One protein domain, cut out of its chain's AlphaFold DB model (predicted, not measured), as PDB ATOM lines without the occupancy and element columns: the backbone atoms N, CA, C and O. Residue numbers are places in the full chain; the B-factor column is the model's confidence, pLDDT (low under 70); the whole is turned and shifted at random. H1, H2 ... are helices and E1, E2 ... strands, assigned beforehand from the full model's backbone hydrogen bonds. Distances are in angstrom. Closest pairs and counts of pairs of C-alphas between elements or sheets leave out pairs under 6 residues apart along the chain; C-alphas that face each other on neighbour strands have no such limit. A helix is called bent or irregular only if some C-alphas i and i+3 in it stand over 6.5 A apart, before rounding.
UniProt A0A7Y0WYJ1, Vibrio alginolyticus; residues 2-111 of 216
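This is residues 2 to 111 of the 216 residues of a protein of Vibrio alginolyticus (UniProt A0A7Y0WYJ1). One long helix, H1, runs along two small two-stranded sheets set one after the other beneath it, E1 and E2 under its later part and E3 and E4 under its earlier part, while two shorter helices, H2 and H3, lie on the side of the strands away from H1 and meet there nearly at right angles. A long link, residues 40 to 56, runs from E1 to H2. The printed part has 110 residues with three named helices and four named strands, in the order H1, E1, H2, E2, E3, E4, H3; E1 and E2 are parallel, E3 and E4 an antiparallel hairpin, and the class is mixed, helices and strands. The whole is compact, with a radius of gyration of the C-alphas of 14.2 A and spans of 45 by 32 by 23 A.

H1, residues 7 to 31, begins with C-alpha 7 at (17.801, 51.253, -37.750) and is 37.0 A long; it is neither bent nor irregular, but only just: C-alphas 14 and 17 are 6.5 A apart. E1 is residues 36 to 39, 9.8 A. H2, residues 57 to 69, begins at (26.646, 30.301, -43.579), is 17.9 A long and is only just irregular, with C-alphas 59 and 62 6.7 A apart. E2 is residues 75 to 78, 9.4 A, E3 residues 82 to 84, 7.1 A, and E4 residues 90 to 92, 6.5 A. H3, residues 97 to 108, is 15.8 A long and ends at (23.195, 26.806, -48.745).

The closest C-alphas of H1 and E1 are those of Ala 26 and Ala 36, 5.0 A apart. Those of H1 and E4 are Ala 12 and Thr 90, 5.4 A. E1 and E2 run parallel at 25 degrees, with N 37 and O 75 at 2.9 A and N 77 and O 37 at 2.8 A, within hydrogen-bond range. E1, H2 and E2 form a strand-helix-strand unit, two parallel neighbour strands with a helix between them in the chain, and its crossover is right-handed. In the hairpin of E3 and E4, antiparallel at 138 degrees, N 83 and O 91 are 2.9 A apart, within hydrogen-bond range. H3 touches H2 with residue 108 alone, the closest C-alphas being those of Tyr 61 and Leu 108, 5.6 A, and their lines are about perpendicular at 80 degrees. H1 is apart from H2 and from H3. In H3 every O i to N i+4 pair is within hydrogen-bond range, against 18 of 21 in H1 and 7 of 9 in H2.

The two C-alphas farthest apart are those of Pro 4 and Asn 33, 45.2 A. The printed part has no cut. The link from E1 to H2, 17 residues, is long; the other links are tight. The mean pLDDT of the printed part is 95.8, and no printed residue is under 70.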
ATOM      1  N   THR A   2       7.208  55.830 -32.192       76.62
ATOM      2  CA  THR A   2       7.676  57.172 -31.810       76.62
ATOM      3  C   THR A   2       8.991  57.476 -32.523       76.62
ATOM      4  O   THR A   2       9.846  56.604 -32.638       76.62
ATOM      5  N   ALA A   3       9.128  58.689 -33.060       81.56
ATOM      6  CA  ALA A   3      10.336  59.116 -33.759       81.56
ATOM      7  C   ALA A   3      11.422  59.580 -32.764       81.56
ATOM      8  O   ALA A   3      11.067  60.139 -31.723       81.56
ATOM      9  N   PRO A   4      12.720  59.417 -33.092       85.75
ATOM     10  CA  PRO A   4      13.259  58.806 -34.315       85.75
ATOM     11  C   PRO A   4      13.241  57.266 -34.282       85.75
ATOM     12  O   PRO A   4      13.437  56.654 -33.237       85.75
ATOM     13  N   LEU A   5      13.025  56.642 -35.449       90.75
ATOM     14  CA  LEU A   5      13.082  55.181 -35.594       90.75
ATOM     15  C   LEU A   5      14.518  54.671 -35.450       90.75
ATOM     16  O   LEU A   5      15.439  55.253 -36.034       90.75
ATOM     17  N   THR A   6      14.686  53.539 -34.767       92.19
ATOM     18  CA  THR A   6      15.954  52.796 -34.773       92.19
ATOM     19  C   THR A   6      16.217  52.195 -36.154       92.19
ATOM     20  O   THR A   6      15.294  52.001 -36.952       92.19
ATOM     21  N   ASP A   7      17.469  51.863 -36.457       91.25
ATOM     22  CA  ASP A   7      17.801  51.253 -37.750       91.25
ATOM     23  C   ASP A   7      17.153  49.875 -37.922       91.25
ATOM     24  O   ASP A   7      16.652  49.573 -39.003       91.25
ATOM     25  N   ALA A   8      17.020  49.101 -36.840       91.75
ATOM     26  CA  ALA A   8      16.253  47.855 -36.827       91.75
ATOM     27  C   ALA A   8      14.765  48.074 -37.171       91.75
ATOM     28  O   ALA A   8      14.180  47.312 -37.943       91.75
ATOM     29  N   GLN A   9      14.141  49.143 -36.656       94.19
ATOM     30  CA  GLN A   9      12.757  49.489 -36.997       94.19
ATOM     31  C   GLN A   9      12.623  49.910 -38.466       94.19
ATOM     32  O   GLN A   9      11.686  49.480 -39.138       94.19
ATOM     33  N   LYS A  10      13.563  50.709 -38.989       94.56
ATOM     34  CA  LYS A  10      13.590  51.077 -40.416       94.56
ATOM     35  C   LYS A  10      13.761  49.841 -41.298       94.56
ATOM     36  O   LYS A  10      13.028  49.688 -42.271       94.56
ATOM     37  N   ALA A  11      14.680  48.945 -40.934       94.75
ATOM     38  CA  ALA A  11      14.920  47.687 -41.629       94.75
ATOM     39  C   ALA A  11      13.661  46.815 -41.675       94.75
ATOM     40  O   ALA A  11      13.274  46.340 -42.742       94.75
ATOM     41  N   ALA A  12      12.971  46.673 -40.542       94.50
ATOM     42  CA  ALA A  12      11.712  45.944 -40.476       94.50
ATOM     43  C   ALA A  12      10.647  46.551 -41.401       94.50
ATOM     44  O   ALA A  12       9.982  45.810 -42.122       94.50
ATOM     45  N   VAL A  13      10.496  47.882 -41.428       95.62
ATOM     46  CA  VAL A  13       9.548  48.565 -42.327       95.62
ATOM     47  C   VAL A  13       9.899  48.311 -43.795       95.62
ATOM     48  O   VAL A  13       9.035  47.871 -44.550       95.62
ATOM     49  N   LEU A  14      11.159  48.512 -44.190       94.69
ATOM     50  CA  LEU A  14      11.622  48.300 -45.567       94.69
ATOM     51  C   LEU A  14      11.443  46.847 -46.033       94.69
ATOM     52  O   LEU A  14      11.119  46.605 -47.193       94.69
ATOM     53  N   GLY A  15      11.581  45.886 -45.121       95.31
ATOM     54  CA  GLY A  15      11.398  44.466 -45.406       95.31
ATOM     55  C   GLY A  15       9.971  44.042 -45.778       95.31
ATOM     56  O   GLY A  15       9.778  42.995 -46.394       95.31
ATOM     57  N   HIS A  16       8.948  44.841 -45.453       96.12
ATOM     58  CA  HIS A  16       7.555  44.459 -45.721       96.12
ATOM     59  C   HIS A  16       7.247  44.298 -47.213       96.12
ATOM     60  O   HIS A  16       6.403  43.472 -47.558       96.12
ATOM     61  N   GLY A  17       7.949  45.023 -48.091       96.81
ATOM     62  CA  GLY A  17       7.786  44.878 -49.539       96.81
ATOM     63  C   GLY A  17       8.037  43.443 -50.013       96.81
ATOM     64  O   GLY A  17       7.202  42.871 -50.711       96.81
ATOM     65  N   GLU A  18       9.128  42.832 -49.549       97.88
ATOM     66  CA  GLU A  18       9.506  41.444 -49.855       97.88
ATOM     67  C   GLU A  18       8.519  40.429 -49.249       97.88
ATOM     68  O   GLU A  18       8.150  39.423 -49.864       97.88
ATOM     69  N   VAL A  19       8.031  40.700 -48.034       98.06
ATOM     70  CA  VAL A  19       7.032  39.845 -47.373       98.06
ATOM     71  C   VAL A  19       5.713  39.846 -48.145       98.06
ATOM     72  O   VAL A  19       5.092  38.797 -48.317       98.06
ATOM     73  N   TRP A  20       5.252  41.007 -48.611       98.19
ATOM     74  CA  TRP A  20       4.005  41.094 -49.366       98.19
ATOM     75  C   TRP A  20       4.143  40.504 -50.768       98.19
ATOM     76  O   TRP A  20       3.272  39.735 -51.175       98.19
ATOM     77  N   SER A  21       5.237  40.788 -51.479       98.25
ATOM     78  CA  SER A  21       5.465  40.263 -52.830       98.25
ATOM     79  C   SER A  21       5.550  38.732 -52.847       98.25
ATOM     80  O   SER A  21       4.876  38.091 -53.654       98.25
ATOM     81  N   SER A  22       6.285  38.126 -51.906       98.31
ATOM     82  CA  SER A  22       6.405  36.663 -51.799       98.31
ATOM     83  C   SER A  22       5.063  35.981 -51.513       98.31
ATOM     84  O   SER A  22       4.735  34.966 -52.133       98.31
ATOM     85  N   ARG A  23       4.245  36.557 -50.622       98.44
ATOM     86  CA  ARG A  23       2.894  36.060 -50.312       98.44
ATOM     87  C   ARG A  23       1.959  36.148 -51.512       98.44
ATOM     88  O   ARG A  23       1.256  35.180 -51.793       98.44
ATOM     89  N   LEU A  24       1.964  37.279 -52.217       98.56
ATOM     90  CA  LEU A  24       1.147  37.468 -53.416       98.56
ATOM     91  C   LEU A  24       1.532  36.468 -54.511       98.56
ATOM     92  O   LEU A  24       0.651  35.833 -55.087       98.56
ATOM     93  N   LEU A  25       2.831  36.259 -54.748       98.44
ATOM     94  CA  LEU A  25       3.308  35.296 -55.739       98.44
ATOM     95  C   LEU A  25       2.936  33.852 -55.367       98.44
ATOM     96  O   LEU A  25       2.456  33.104 -56.216       98.44
ATOM     97  N   ALA A  26       3.096  33.457 -54.101       98.44
ATOM     98  CA  ALA A  26       2.690  32.127 -53.643       98.44
ATOM     99  C   ALA A  26       1.173  31.896 -53.794       98.44
ATOM    100  O   ALA A  26       0.747  30.815 -54.211       98.44
ATOM    101  N   ALA A  27       0.359  32.913 -53.494       98.50
ATOM    102  CA  ALA A  27      -1.088  32.854 -53.675       98.50
ATOM    103  C   ALA A  27      -1.473  32.732 -55.158       98.50
ATOM    104  O   ALA A  27      -2.286  31.874 -55.502       98.50
ATOM    105  N   LEU A  28      -0.854  33.528 -56.035       98.56
ATOM    106  CA  LEU A  28      -1.087  33.483 -57.480       98.56
ATOM    107  C   LEU A  28      -0.747  32.108 -58.069       98.56
ATOM    108  O   LEU A  28      -1.559  31.526 -58.783       98.56
ATOM    109  N   LEU A  29       0.423  31.558 -57.735       98.31
ATOM    110  CA  LEU A  29       0.825  30.223 -58.188       98.31
ATOM    111  C   LEU A  29      -0.155  29.148 -57.714       98.31
ATOM    112  O   LEU A  29      -0.557  28.286 -58.496       98.31
ATOM    113  N   SER A  30      -0.607  29.242 -56.462       97.38
ATOM    114  CA  SER A  30      -1.589  28.305 -55.915       97.38
ATOM    115  C   SER A  30      -2.934  28.389 -56.647       97.38
ATOM    116  O   SER A  30      -3.533  27.353 -56.926       97.38
ATOM    117  N   GLN A  31      -3.385  29.592 -57.030       98.06
ATOM    118  CA  GLN A  31      -4.575  29.777 -57.876       98.06
ATOM    119  C   GLN A  31      -4.404  29.180 -59.280       98.06
ATOM    120  O   GLN A  31      -5.378  28.745 -59.888       98.06
ATOM    121  N   GLN A  32      -3.171  29.115 -59.783       98.06
ATOM    122  CA  GLN A  32      -2.817  28.487 -61.059       98.06
ATOM    123  C   GLN A  32      -2.543  26.977 -60.939       98.06
ATOM    124  O   GLN A  32      -1.953  26.383 -61.840       98.06
ATOM    125  N   ASN A  33      -2.978  26.336 -59.849       97.38
ATOM    126  CA  ASN A  33      -2.763  24.911 -59.568       97.38
ATOM    127  C   ASN A  33      -1.283  24.506 -59.441       97.38
ATOM    128  O   ASN A  33      -0.942  23.337 -59.617       97.38
ATOM    129  N   VAL A  34      -0.401  25.448 -59.097       97.81
ATOM    130  CA  VAL A  34       0.991  25.177 -58.721       97.81
ATOM    131  C   VAL A  34       1.100  25.302 -57.199       97.81
ATOM    132  O   VAL A  34       1.119  26.424 -56.690       97.81
ATOM    133  N   PRO A  35       1.181  24.190 -56.437       97.25
ATOM    134  CA  PRO A  35       1.274  24.251 -54.982       97.25
ATOM    135  C   PRO A  35       2.484  25.079 -54.545       97.25
ATOM    136  O   PRO A  35       3.627  24.678 -54.772       97.25
ATOM    137  N   ALA A  36       2.239  26.227 -53.917       98.19
ATOM    138  CA  ALA A  36       3.282  27.156 -53.509       98.19
ATOM    139  C   ALA A  36       3.090  27.635 -52.066       98.19
ATOM    140  O   ALA A  36       1.984  27.635 -51.528       98.19
ATOM    141  N   VAL A  37       4.185  28.027 -51.421       98.06
ATOM    142  CA  VAL A  37       4.189  28.565 -50.057       98.06
ATOM    143  C   VAL A  37       5.189  29.707 -49.961       98.06
ATOM    144  O   VAL A  37       6.286  29.613 -50.506       98.06
ATOM    145  N   ALA A  38       4.807  30.794 -49.294       98.25
ATOM    146  CA  ALA A  38       5.723  31.887 -48.999       98.25
ATOM    147  C   ALA A  38       6.524  31.563 -47.735       98.25
ATOM    148  O   ALA A  38       5.941  31.201 -46.713       98.25
ATOM    149  N   GLN A  39       7.839  31.731 -47.805       98.00
ATOM    150  CA  GLN A  39       8.765  31.496 -46.711       98.00
ATOM    151  C   GLN A  39       9.596  32.758 -46.462       98.00
ATOM    152  O   GLN A  39      10.274  33.270 -47.351       98.00
ATOM    153  N   ASP A  40       9.566  33.253 -45.229       98.12
ATOM    154  CA  ASP A  40      10.384  34.394 -44.824       98.12
ATOM    155  C   ASP A  40      11.835  33.945 -44.616       98.12
ATOM    156  O   ASP A  40      12.098  33.016 -43.845       98.12
ATOM    157  N   ALA A  41      12.774  34.599 -45.297       98.19
ATOM    158  CA  ALA A  41      14.193  34.278 -45.220       98.19
ATOM    159  C   ALA A  41      14.781  34.547 -43.836       98.19
ATOM    160  O   ALA A  41      15.723  33.868 -43.441       98.19
ATOM    161  N   ARG A  42      14.194  35.447 -43.038       98.25
ATOM    162  CA  ARG A  42      14.625  35.702 -41.652       98.25
ATOM    163  C   ARG A  42      14.477  34.471 -40.760       98.25
ATOM    164  O   ARG A  42      15.174  34.363 -39.756       98.25
ATOM    165  N   ALA A  43      13.633  33.509 -41.135       97.75
ATOM    166  CA  ALA A  43      13.522  32.245 -40.415       97.75
ATOM    167  C   ALA A  43      14.849  31.462 -40.409       97.75
ATOM    168  O   ALA A  43      15.163  30.825 -39.406       97.75
ATOM    169  N   PHE A  44      15.660  31.573 -41.469       98.19
ATOM    170  CA  PHE A  44      16.873  30.765 -41.631       98.19
ATOM    171  C   PHE A  44      18.148  31.530 -42.004       98.19
ATOM    172  O   PHE A  44      19.227  31.044 -41.697       98.19
ATOM    173  N   LEU A  45      18.082  32.710 -42.625       98.56
ATOM    174  CA  LEU A  45      19.263  33.534 -42.883       98.56
ATOM    175  C   LEU A  45      19.656  34.288 -41.615       98.56
ATOM    176  O   LEU A  45      18.841  34.991 -41.007       98.56
ATOM    177  N   ARG A  46      20.920  34.146 -41.223       98.56
ATOM    178  CA  ARG A  46      21.535  34.859 -40.103       98.56
ATOM    179  C   ARG A  46      22.598  35.814 -40.617       98.56
ATOM    180  O   ARG A  46      23.407  35.417 -41.445       98.56
ATOM    181  N   ALA A  47      22.570  37.057 -40.158       98.06
ATOM    182  CA  ALA A  47      23.549  38.083 -40.504       98.06
ATOM    183  C   ALA A  47      23.571  39.151 -39.412       98.06
ATOM    184  O   ALA A  47      22.538  39.414 -38.799       98.06
ATOM    185  N   GLU A  48      24.711  39.807 -39.230       96.88
ATOM    186  CA  GLU A  48      24.837  40.947 -38.323       96.88
ATOM    187  C   GLU A  48      24.787  42.271 -39.085       96.88
ATOM    188  O   GLU A  48      25.195  42.368 -40.247       96.88
ATOM    189  N   ALA A  49      24.252  43.304 -38.433       93.44
ATOM    190  CA  ALA A  49      24.169  44.633 -39.021       93.44
ATOM    191  C   ALA A  49      25.572  45.228 -39.237       93.44
ATOM    192  O   ALA A  49      26.481  45.059 -38.429       93.44
ATOM    193  N   GLY A  50      25.742  45.966 -40.331       89.94
ATOM    194  CA  GLY A  50      27.009  46.589 -40.695       89.94
ATOM    195  C   GLY A  50      26.913  47.300 -42.039       89.94
ATOM    196  O   GLY A  50      25.858  47.308 -42.671       89.94
ATOM    197  N   THR A  51      28.023  47.884 -42.498       87.69
ATOM    198  CA  THR A  51      28.089  48.582 -43.796       87.69
ATOM    199  C   THR A  51      27.742  47.654 -44.961       87.69
ATOM    200  O   THR A  51      27.078  48.058 -45.914       87.69
ATOM    201  N   GLN A  52      28.175  46.395 -44.872       88.75
ATOM    202  CA  GLN A  52      27.911  45.363 -45.864       88.75
ATOM    203  C   GLN A  52      27.617  44.033 -45.151       88.75
ATOM    204  O   GLN A  52      28.522  43.217 -45.000       88.75
ATOM    205  N   PRO A  53      26.376  43.817 -44.676       94.50
ATOM    206  CA  PRO A  53      26.021  42.623 -43.909       94.50
ATOM    207  C   PRO A  53      26.235  41.346 -44.715       94.50
ATOM    208  O   PRO A  53      25.746  41.247 -45.843       94.50
ATOM    209  N   GLU A  54      26.928  40.368 -44.141       95.56
ATOM    210  CA  GLU A  54      27.153  39.055 -44.746       95.56
ATOM    211  C   GLU A  54      26.348  37.981 -44.019       95.56
ATOM    212  O   GLU A  54      26.182  38.020 -42.799       95.56
ATOM    213  N   VAL A  55      25.838  37.012 -44.779       97.75
ATOM    214  CA  VAL A  55      25.128  35.868 -44.208       97.75
ATOM    215  C   VAL A  55      26.126  34.904 -43.569       97.75
ATOM    216  O   VAL A  55      27.011  34.371 -44.241       97.75
ATOM    217  N   ASP A  56      25.923  34.614 -42.287       97.94
ATOM    218  CA  ASP A  56      26.607  33.546 -41.569       97.94
ATOM    219  C   ASP A  56      26.120  32.196 -42.100       97.94
ATOM    220  O   ASP A  56      25.028  31.708 -41.781       97.94
ATOM    221  N   ARG A  57      26.951  31.582 -42.941       96.50
ATOM    222  CA  ARG A  57      26.646  30.301 -43.579       96.50
ATOM    223  C   ARG A  57      26.531  29.166 -42.569       96.50
ATOM    224  O   ARG A  57      25.663  28.315 -42.737       96.50
ATOM    225  N   ALA A  58      27.376  29.149 -41.540       97.19
ATOM    226  CA  ALA A  58      27.411  28.065 -40.564       97.19
ATOM    227  C   ALA A  58      26.110  28.017 -39.757       97.19
ATOM    228  O   ALA A  58      25.545  26.944 -39.553       97.19
ATOM    229  N   ARG A  59      25.592  29.187 -39.367       98.19
ATOM    230  CA  ARG A  59      24.320  29.293 -38.644       98.19
ATOM    231  C   ARG A  59      23.105  29.129 -39.547       98.19
ATOM    232  O   ARG A  59      22.100  28.577 -39.108       98.19
ATOM    233  N   SER A  60      23.188  29.585 -40.795       98.56
ATOM    234  CA  SER A  60      22.052  29.547 -41.723       98.56
ATOM    235  C   SER A  60      21.828  28.170 -42.355       98.56
ATOM    236  O   SER A  60      20.690  27.805 -42.646       98.56
ATOM    237  N   TYR A  61      22.896  27.390 -42.556       98.06
ATOM    238  CA  TYR A  61      22.845  26.082 -43.214       98.06
ATOM    239  C   TYR A  61      21.871  25.079 -42.563       98.06
ATOM    240  O   TYR A  61      20.983  24.592 -43.264       98.06
ATOM    241  N   PRO A  62      21.944  24.774 -41.251       98.00
ATOM    242  CA  PRO A  62      21.001  23.830 -40.647       98.00
ATOM    243  C   PRO A  62      19.547  24.325 -40.723       98.00
ATOM    244  O   PRO A  62      18.644  23.540 -41.005       98.00
ATOM    245  N   LEU A  63      19.329  25.632 -40.554       98.19
ATOM    246  CA  LEU A  63      17.996  26.237 -40.539       98.19
ATOM    247  C   LEU A  63      17.313  26.180 -41.908       98.19
ATOM    248  O   LEU A  63      16.117  25.909 -41.994       98.19
ATOM    249  N   ILE A  64      18.059  26.415 -42.992       97.38
ATOM    250  CA  ILE A  64      17.469  26.345 -44.331       97.38
ATOM    251  C   ILE A  64      17.129  24.903 -44.712       97.38
ATOM    252  O   ILE A  64      16.097  24.674 -45.339       97.38
ATOM    253  N   LYS A  65      17.944  23.918 -44.307       96.25
ATOM    254  CA  LYS A  65      17.652  22.500 -44.568       96.25
ATOM    255  C   LYS A  65      16.355  22.089 -43.870       96.25
ATOM    256  O   LYS A  65      15.529  21.427 -44.492       96.25
ATOM    257  N   GLU A  66      16.148  22.535 -42.631       96.06
ATOM    258  CA  GLU A  66      14.895  22.322 -41.900       96.06
ATOM    259  C   GLU A  66      13.704  23.008 -42.588       96.06
ATOM    260  O   GLU A  66      12.698  22.355 -42.867       96.06
ATOM    261  N   ALA A  67      13.831  24.293 -42.939       95.50
ATOM    262  CA  ALA A  67      12.762  25.053 -43.588       95.50
ATOM    263  C   ALA A  67      12.345  24.454 -44.945       95.50
ATOM    264  O   ALA A  67      11.158  24.366 -45.255       95.50
ATOM    265  N   LEU A  68      13.306  23.998 -45.755       95.06
ATOM    266  CA  LEU A  68      13.019  23.361 -47.043       95.06
ATOM    267  C   LEU A  68      12.404  21.964 -46.878       95.06
ATOM    268  O   LEU A  68      11.508  21.600 -47.643       95.06
ATOM    269  N   ALA A  69      12.825  21.193 -45.870       94.75
ATOM    270  CA  ALA A  69      12.280  19.860 -45.603       94.75
ATOM    271  C   ALA A  69      10.783  19.891 -45.244       94.75
ATOM    272  O   ALA A  69      10.043  18.981 -45.619       94.75
ATOM    273  N   GLN A  70      10.306  20.962 -44.599       94.19
ATOM    274  CA  GLN A  70       8.884  21.164 -44.288       94.19
ATOM    275  C   GLN A  70       8.001  21.343 -45.541       94.19
ATOM    276  O   GLN A  70       6.770  21.278 -45.458       94.19
ATOM    277  N   HIS A  71       8.603  21.586 -46.709       93.50
ATOM    278  CA  HIS A  71       7.909  21.964 -47.942       93.50
ATOM    279  C   HIS A  71       8.343  21.146 -49.170       93.50
ATOM    280  O   HIS A  71       8.226  21.622 -50.298       93.50
ATOM    281  N   SER A  72       8.771  19.893 -48.973       87.19
ATOM    282  CA  SER A  72       9.335  18.991 -49.999       87.19
ATOM    283  C   SER A  72       8.513  18.813 -51.292       87.19
ATOM    284  O   SER A  72       9.067  18.428 -52.319       87.19
ATOM    285  N   HIS A  73       7.206  19.092 -51.269       90.88
ATOM    286  CA  HIS A  73       6.294  18.928 -52.412       90.88
ATOM    287  C   HIS A  73       5.655  20.241 -52.888       90.88
ATOM    288  O   HIS A  73       4.629  20.221 -53.570       90.88
ATOM    289  N   LYS A  74       6.216  21.394 -52.508       95.75
ATOM    290  CA  LYS A  74       5.699  22.718 -52.880       95.75
ATOM    291  C   LYS A  74       6.797  23.586 -53.477       95.75
ATOM    292  O   LYS A  74       7.970  23.464 -53.139       95.75
ATOM    293  N   ARG A  75       6.404  24.533 -54.326       97.06
ATOM    294  CA  ARG A  75       7.270  25.647 -54.713       97.06
ATOM    295  C   ARG A  75       7.420  26.587 -53.516       97.06
ATOM    296  O   ARG A  75       6.439  27.170 -53.061       97.06
ATOM    297  N   VAL A  76       8.640  26.752 -53.018       97.88
ATOM    298  CA  VAL A  76       8.925  27.671 -51.910       97.88
ATOM    299  C   VAL A  76       9.285  29.042 -52.476       97.88
ATOM    300  O   VAL A  76      10.250  29.174 -53.226       97.88
ATOM    301  N   ILE A  77       8.494  30.058 -52.142       98.44
ATOM    302  CA  ILE A  77       8.711  31.452 -52.528       98.44
ATOM    303  C   ILE A  77       9.383  32.160 -51.362       98.44
ATOM    304  O   ILE A  77       8.739  32.476 -50.364       98.44
ATOM    305  N   ILE A  78      10.689  32.367 -51.479       98.50
ATOM    306  CA  ILE A  78      11.518  32.905 -50.405       98.50
ATOM    307  C   ILE A  78      11.696  34.412 -50.592       98.50
ATOM    308  O   ILE A  78      11.991  34.865 -51.696       98.50
ATOM    309  N   THR A  79      11.547  35.190 -49.520       98.38
ATOM    310  CA  THR A  79      11.846  36.633 -49.537       98.38
ATOM    311  C   THR A  79      13.330  36.903 -49.805       98.38
ATOM    312  O   THR A  79      14.185  36.265 -49.190       98.38
ATOM    313  N   GLY A  80      13.654  37.893 -50.638       97.38
ATOM    314  CA  GLY A  80      15.027  38.389 -50.773       97.38
ATOM    315  C   GLY A  80      15.393  39.413 -49.695       97.38
ATOM    316  O   GLY A  80      14.595  39.711 -48.804       97.38
ATOM    317  N   PHE A  81      16.601  39.977 -49.799       97.44
ATOM    318  CA  PHE A  81      17.056  41.215 -49.145       97.44
ATOM    319  C   PHE A  81      17.177  41.205 -47.611       97.44
ATOM    320  O   PHE A  81      17.850  42.075 -47.060       97.44
ATOM    321  N   MET A  82      16.591  40.235 -46.911       97.69
ATOM    322  CA  MET A  82      16.469  40.235 -45.452       97.69
ATOM    323  C   MET A  82      17.119  39.018 -44.790       97.69
ATOM    324  O   MET A  82      17.025  37.895 -45.281       97.69
ATOM    325  N   ALA A  83      17.696  39.249 -43.614       98.25
ATOM    326  CA  ALA A  83      18.188  38.243 -42.679       98.25
ATOM    327  C   ALA A  83      17.827  38.637 -41.233       98.25
ATOM    328  O   ALA A  83      17.212  39.682 -41.002       98.25
ATOM    329  N   GLN A  84      18.180  37.792 -40.265       98.38
ATOM    330  CA  GLN A  84      17.953  38.034 -38.839       98.38
ATOM    331  C   GLN A  84      19.276  38.052 -38.057       98.38
ATOM    332  O   GLN A  84      20.110  37.173 -38.271       98.38
ATOM    333  N   ASN A  85      19.455  39.016 -37.151       97.94
ATOM    334  CA  ASN A  85      20.596  39.039 -36.221       97.94
ATOM    335  C   ASN A  85      20.343  38.189 -34.963       97.94
ATOM    336  O   ASN A  85      19.265  37.623 -34.776       97.94
ATOM    337  N   GLU A  86      21.324  38.114 -34.064       96.44
ATOM    338  CA  GLU A  86      21.182  37.405 -32.780       96.44
ATOM    339  C   GLU A  86      20.053  37.912 -31.880       96.44
ATOM    340  O   GLU A  86      19.445  37.119 -31.161       96.44
ATOM    341  N   ALA A  87      19.735  39.204 -31.948       96.31
ATOM    342  CA  ALA A  87      18.660  39.817 -31.175       96.31
ATOM    343  C   ALA A  87      17.256  39.563 -31.766       96.31
ATOM    344  O   ALA A  87      16.256  40.006 -31.200       96.31
ATOM    345  N   GLY A  88      17.157  38.856 -32.897       96.81
ATOM    346  CA  GLY A  88      15.890  38.590 -33.581       96.81
ATOM    347  C   GLY A  88      15.413  39.731 -34.488       96.81
ATOM    348  O   GLY A  88      14.311  39.665 -35.038       96.81
ATOM    349  N   GLU A  89      16.229  40.764 -34.678       97.56
ATOM    350  CA  GLU A  89      15.916  41.945 -35.475       97.56
ATOM    351  C   GLU A  89      16.178  41.715 -36.967       97.56
ATOM    352  O   GLU A  89      16.973  40.867 -37.374       97.56
ATOM    353  N   THR A  90      15.495  42.494 -37.810       97.88
ATOM    354  CA  THR A  90      15.681  42.431 -39.266       97.88
ATOM    355  C   THR A  90      16.977  43.121 -39.672       97.88
ATOM    356  O   THR A  90      17.173  44.299 -39.377       97.88
ATOM    357  N   VAL A  91      17.807  42.409 -40.428       97.88
ATOM    358  CA  VAL A  91      19.008  42.930 -41.081       97.88
ATOM    359  C   VAL A  91      18.761  42.998 -42.581       97.88
ATOM    360  O   VAL A  91      18.393  42.002 -43.203       97.88
ATOM    361  N   LEU A  92      18.958  44.179 -43.166       97.00
ATOM    362  CA  LEU A  92      18.918  44.356 -44.615       97.00
ATOM    363  C   LEU A  92      20.280  44.022 -45.210       97.00
ATOM    364  O   LEU A  92      21.300  44.533 -44.760       97.00
ATOM    365  N   LEU A  93      20.299  43.231 -46.275       95.88
ATOM    366  CA  LEU A  93      21.525  42.791 -46.938       95.88
ATOM    367  C   LEU A  93      22.114  43.856 -47.876       95.88
ATOM    368  O   LEU A  93      23.111  43.598 -48.539       95.88
ATOM    369  N   GLY A  94      21.549  45.065 -47.917       91.50
ATOM    370  CA  GLY A  94      22.064  46.196 -48.691       91.50
ATOM    371  C   GLY A  94      21.784  46.108 -50.196       91.50
ATOM    372  O   GLY A  94      20.888  45.395 -50.647       91.50
ATOM    373  N   ARG A  95      22.532  46.886 -50.986       87.00
ATOM    374  CA  ARG A  95      22.356  46.980 -52.445       87.00
ATOM    375  C   ARG A  95      22.516  45.606 -53.115       87.00
ATOM    376  O   ARG A  95      23.405  44.842 -52.743       87.00
ATOM    377  N   ASN A  96      21.639  45.311 -54.082       88.06
ATOM    378  CA  ASN A  96      21.501  43.997 -54.731       88.06
ATOM    379  C   ASN A  96      21.269  42.844 -53.737       88.06
ATOM    380  O   ASN A  96      21.619  41.694 -54.002       88.06
ATOM    381  N   GLY A  97      20.667  43.139 -52.580       93.88
ATOM    382  CA  GLY A  97      20.474  42.148 -51.530       93.88
ATOM    383  C   GLY A  97      19.580  40.978 -51.940       93.88
ATOM    384  O   GLY A  97      19.805  39.888 -51.438       93.88
ATOM    385  N   SER A  98      18.632  41.147 -52.868       95.88
ATOM    386  CA  SER A  98      17.798  40.037 -53.362       95.88
ATOM    387  C   SER A  98      18.575  39.072 -54.270       95.88
ATOM    388  O   SER A  98      18.434  37.860 -54.117       95.88
ATOM    389  N   ASP A  99      19.474  39.569 -55.126       95.62
ATOM    390  CA  ASP A  99      20.372  38.716 -55.926       95.62
ATOM    391  C   ASP A  99      21.387  37.983 -55.033       95.62
ATOM    392  O   ASP A  99      21.671  36.791 -55.210       95.62
ATOM    393  N   TYR A 100      21.920  38.690 -54.029       96.38
ATOM    394  CA  TYR A 100      22.774  38.090 -53.009       96.38
ATOM    395  C   TYR A 100      22.017  37.023 -52.205       96.38
ATOM    396  O   TYR A 100      22.548  35.934 -52.004       96.38
ATOM    397  N   SER A 101      20.759  37.277 -51.818       98.00
ATOM    398  CA  SER A 101      19.892  36.273 -51.192       98.00
ATOM    399  C   SER A 101      19.727  35.046 -52.081       98.00
ATOM    400  O   SER A 101      19.931  33.935 -51.607       98.00
ATOM    401  N   ALA A 102      19.403  35.218 -53.365       97.69
ATOM    402  CA  ALA A 102      19.190  34.101 -54.283       97.69
ATOM    403  C   ALA A 102      20.433  33.206 -54.398       97.69
ATOM    404  O   ALA A 102      20.339  31.981 -54.319       97.69
ATOM    405  N   THR A 103      21.608  33.819 -54.530       97.31
ATOM    406  CA  THR A 103      22.870  33.085 -54.656       97.31
ATOM    407  C   THR A 103      23.311  32.466 -53.333       97.31
ATOM    408  O   THR A 103      23.686  31.298 -53.318       97.31
ATOM    409  N   VAL A 104      23.199  33.151 -52.191       97.81
ATOM    410  CA  VAL A 104      23.541  32.531 -50.899       97.81
ATOM    411  C   VAL A 104      22.576  31.405 -50.528       97.81
ATOM    412  O   VAL A 104      23.022  30.359 -50.067       97.81
ATOM    413  N   ILE A 105      21.277  31.561 -50.801       98.12
ATOM    414  CA  ILE A 105      20.279  30.497 -50.636       98.12
ATOM    415  C   ILE A 105      20.620  29.316 -51.537       98.12
ATOM    416  O   ILE A 105      20.632  28.190 -51.054       98.12
ATOM    417  N   GLY A 106      20.945  29.558 -52.811       97.50
ATOM    418  CA  GLY A 106      21.367  28.508 -53.736       97.50
ATOM    419  C   GLY A 106      22.578  27.732 -53.219       97.50
ATOM    420  O   GLY A 106      22.558  26.503 -53.196       97.50
ATOM    421  N   ALA A 107      23.591  28.439 -52.710       97.00
ATOM    422  CA  ALA A 107      24.774  27.814 -52.129       97.00
ATOM    423  C   ALA A 107      24.462  27.008 -50.858       97.00
ATOM    424  O   ALA A 107      25.032  25.938 -50.671       97.00
ATOM    425  N   LEU A 108      23.583  27.503 -49.978       97.12
ATOM    426  CA  LEU A 108      23.195  26.806 -48.745       97.12
ATOM    427  C   LEU A 108      22.261  25.614 -49.007       97.12
ATOM    428  O   LEU A 108      22.300  24.629 -48.277       97.12
ATOM    429  N   ALA A 109      21.425  25.703 -50.039       95.69
ATOM    430  CA  ALA A 109      20.548  24.628 -50.488       95.69
ATOM    431  C   ALA A 109      21.249  23.641 -51.439       95.69
ATOM    432  O   ALA A 109      20.621  22.672 -51.860       95.69
ATOM    433  N   GLU A 110      22.528  23.878 -51.756       95.25
ATOM    434  CA  GLU A 110      23.370  23.022 -52.602       95.25
ATOM    435  C   GLU A 110      22.754  22.787 -53.995       95.25
ATOM    436  O   GLU A 110      22.819  21.691 -54.553       95.25
ATOM    437  N   VAL A 111      22.124  23.820 -54.563       95.69
ATOM    438  CA  VAL A 111      21.512  23.726 -55.895       95.69
ATOM    439  C   VAL A 111      22.582  23.688 -56.983       95.69
ATOM    440  O   VAL A 111      23.662  24.258 -56.845       95.69
TER     441      VAL A 111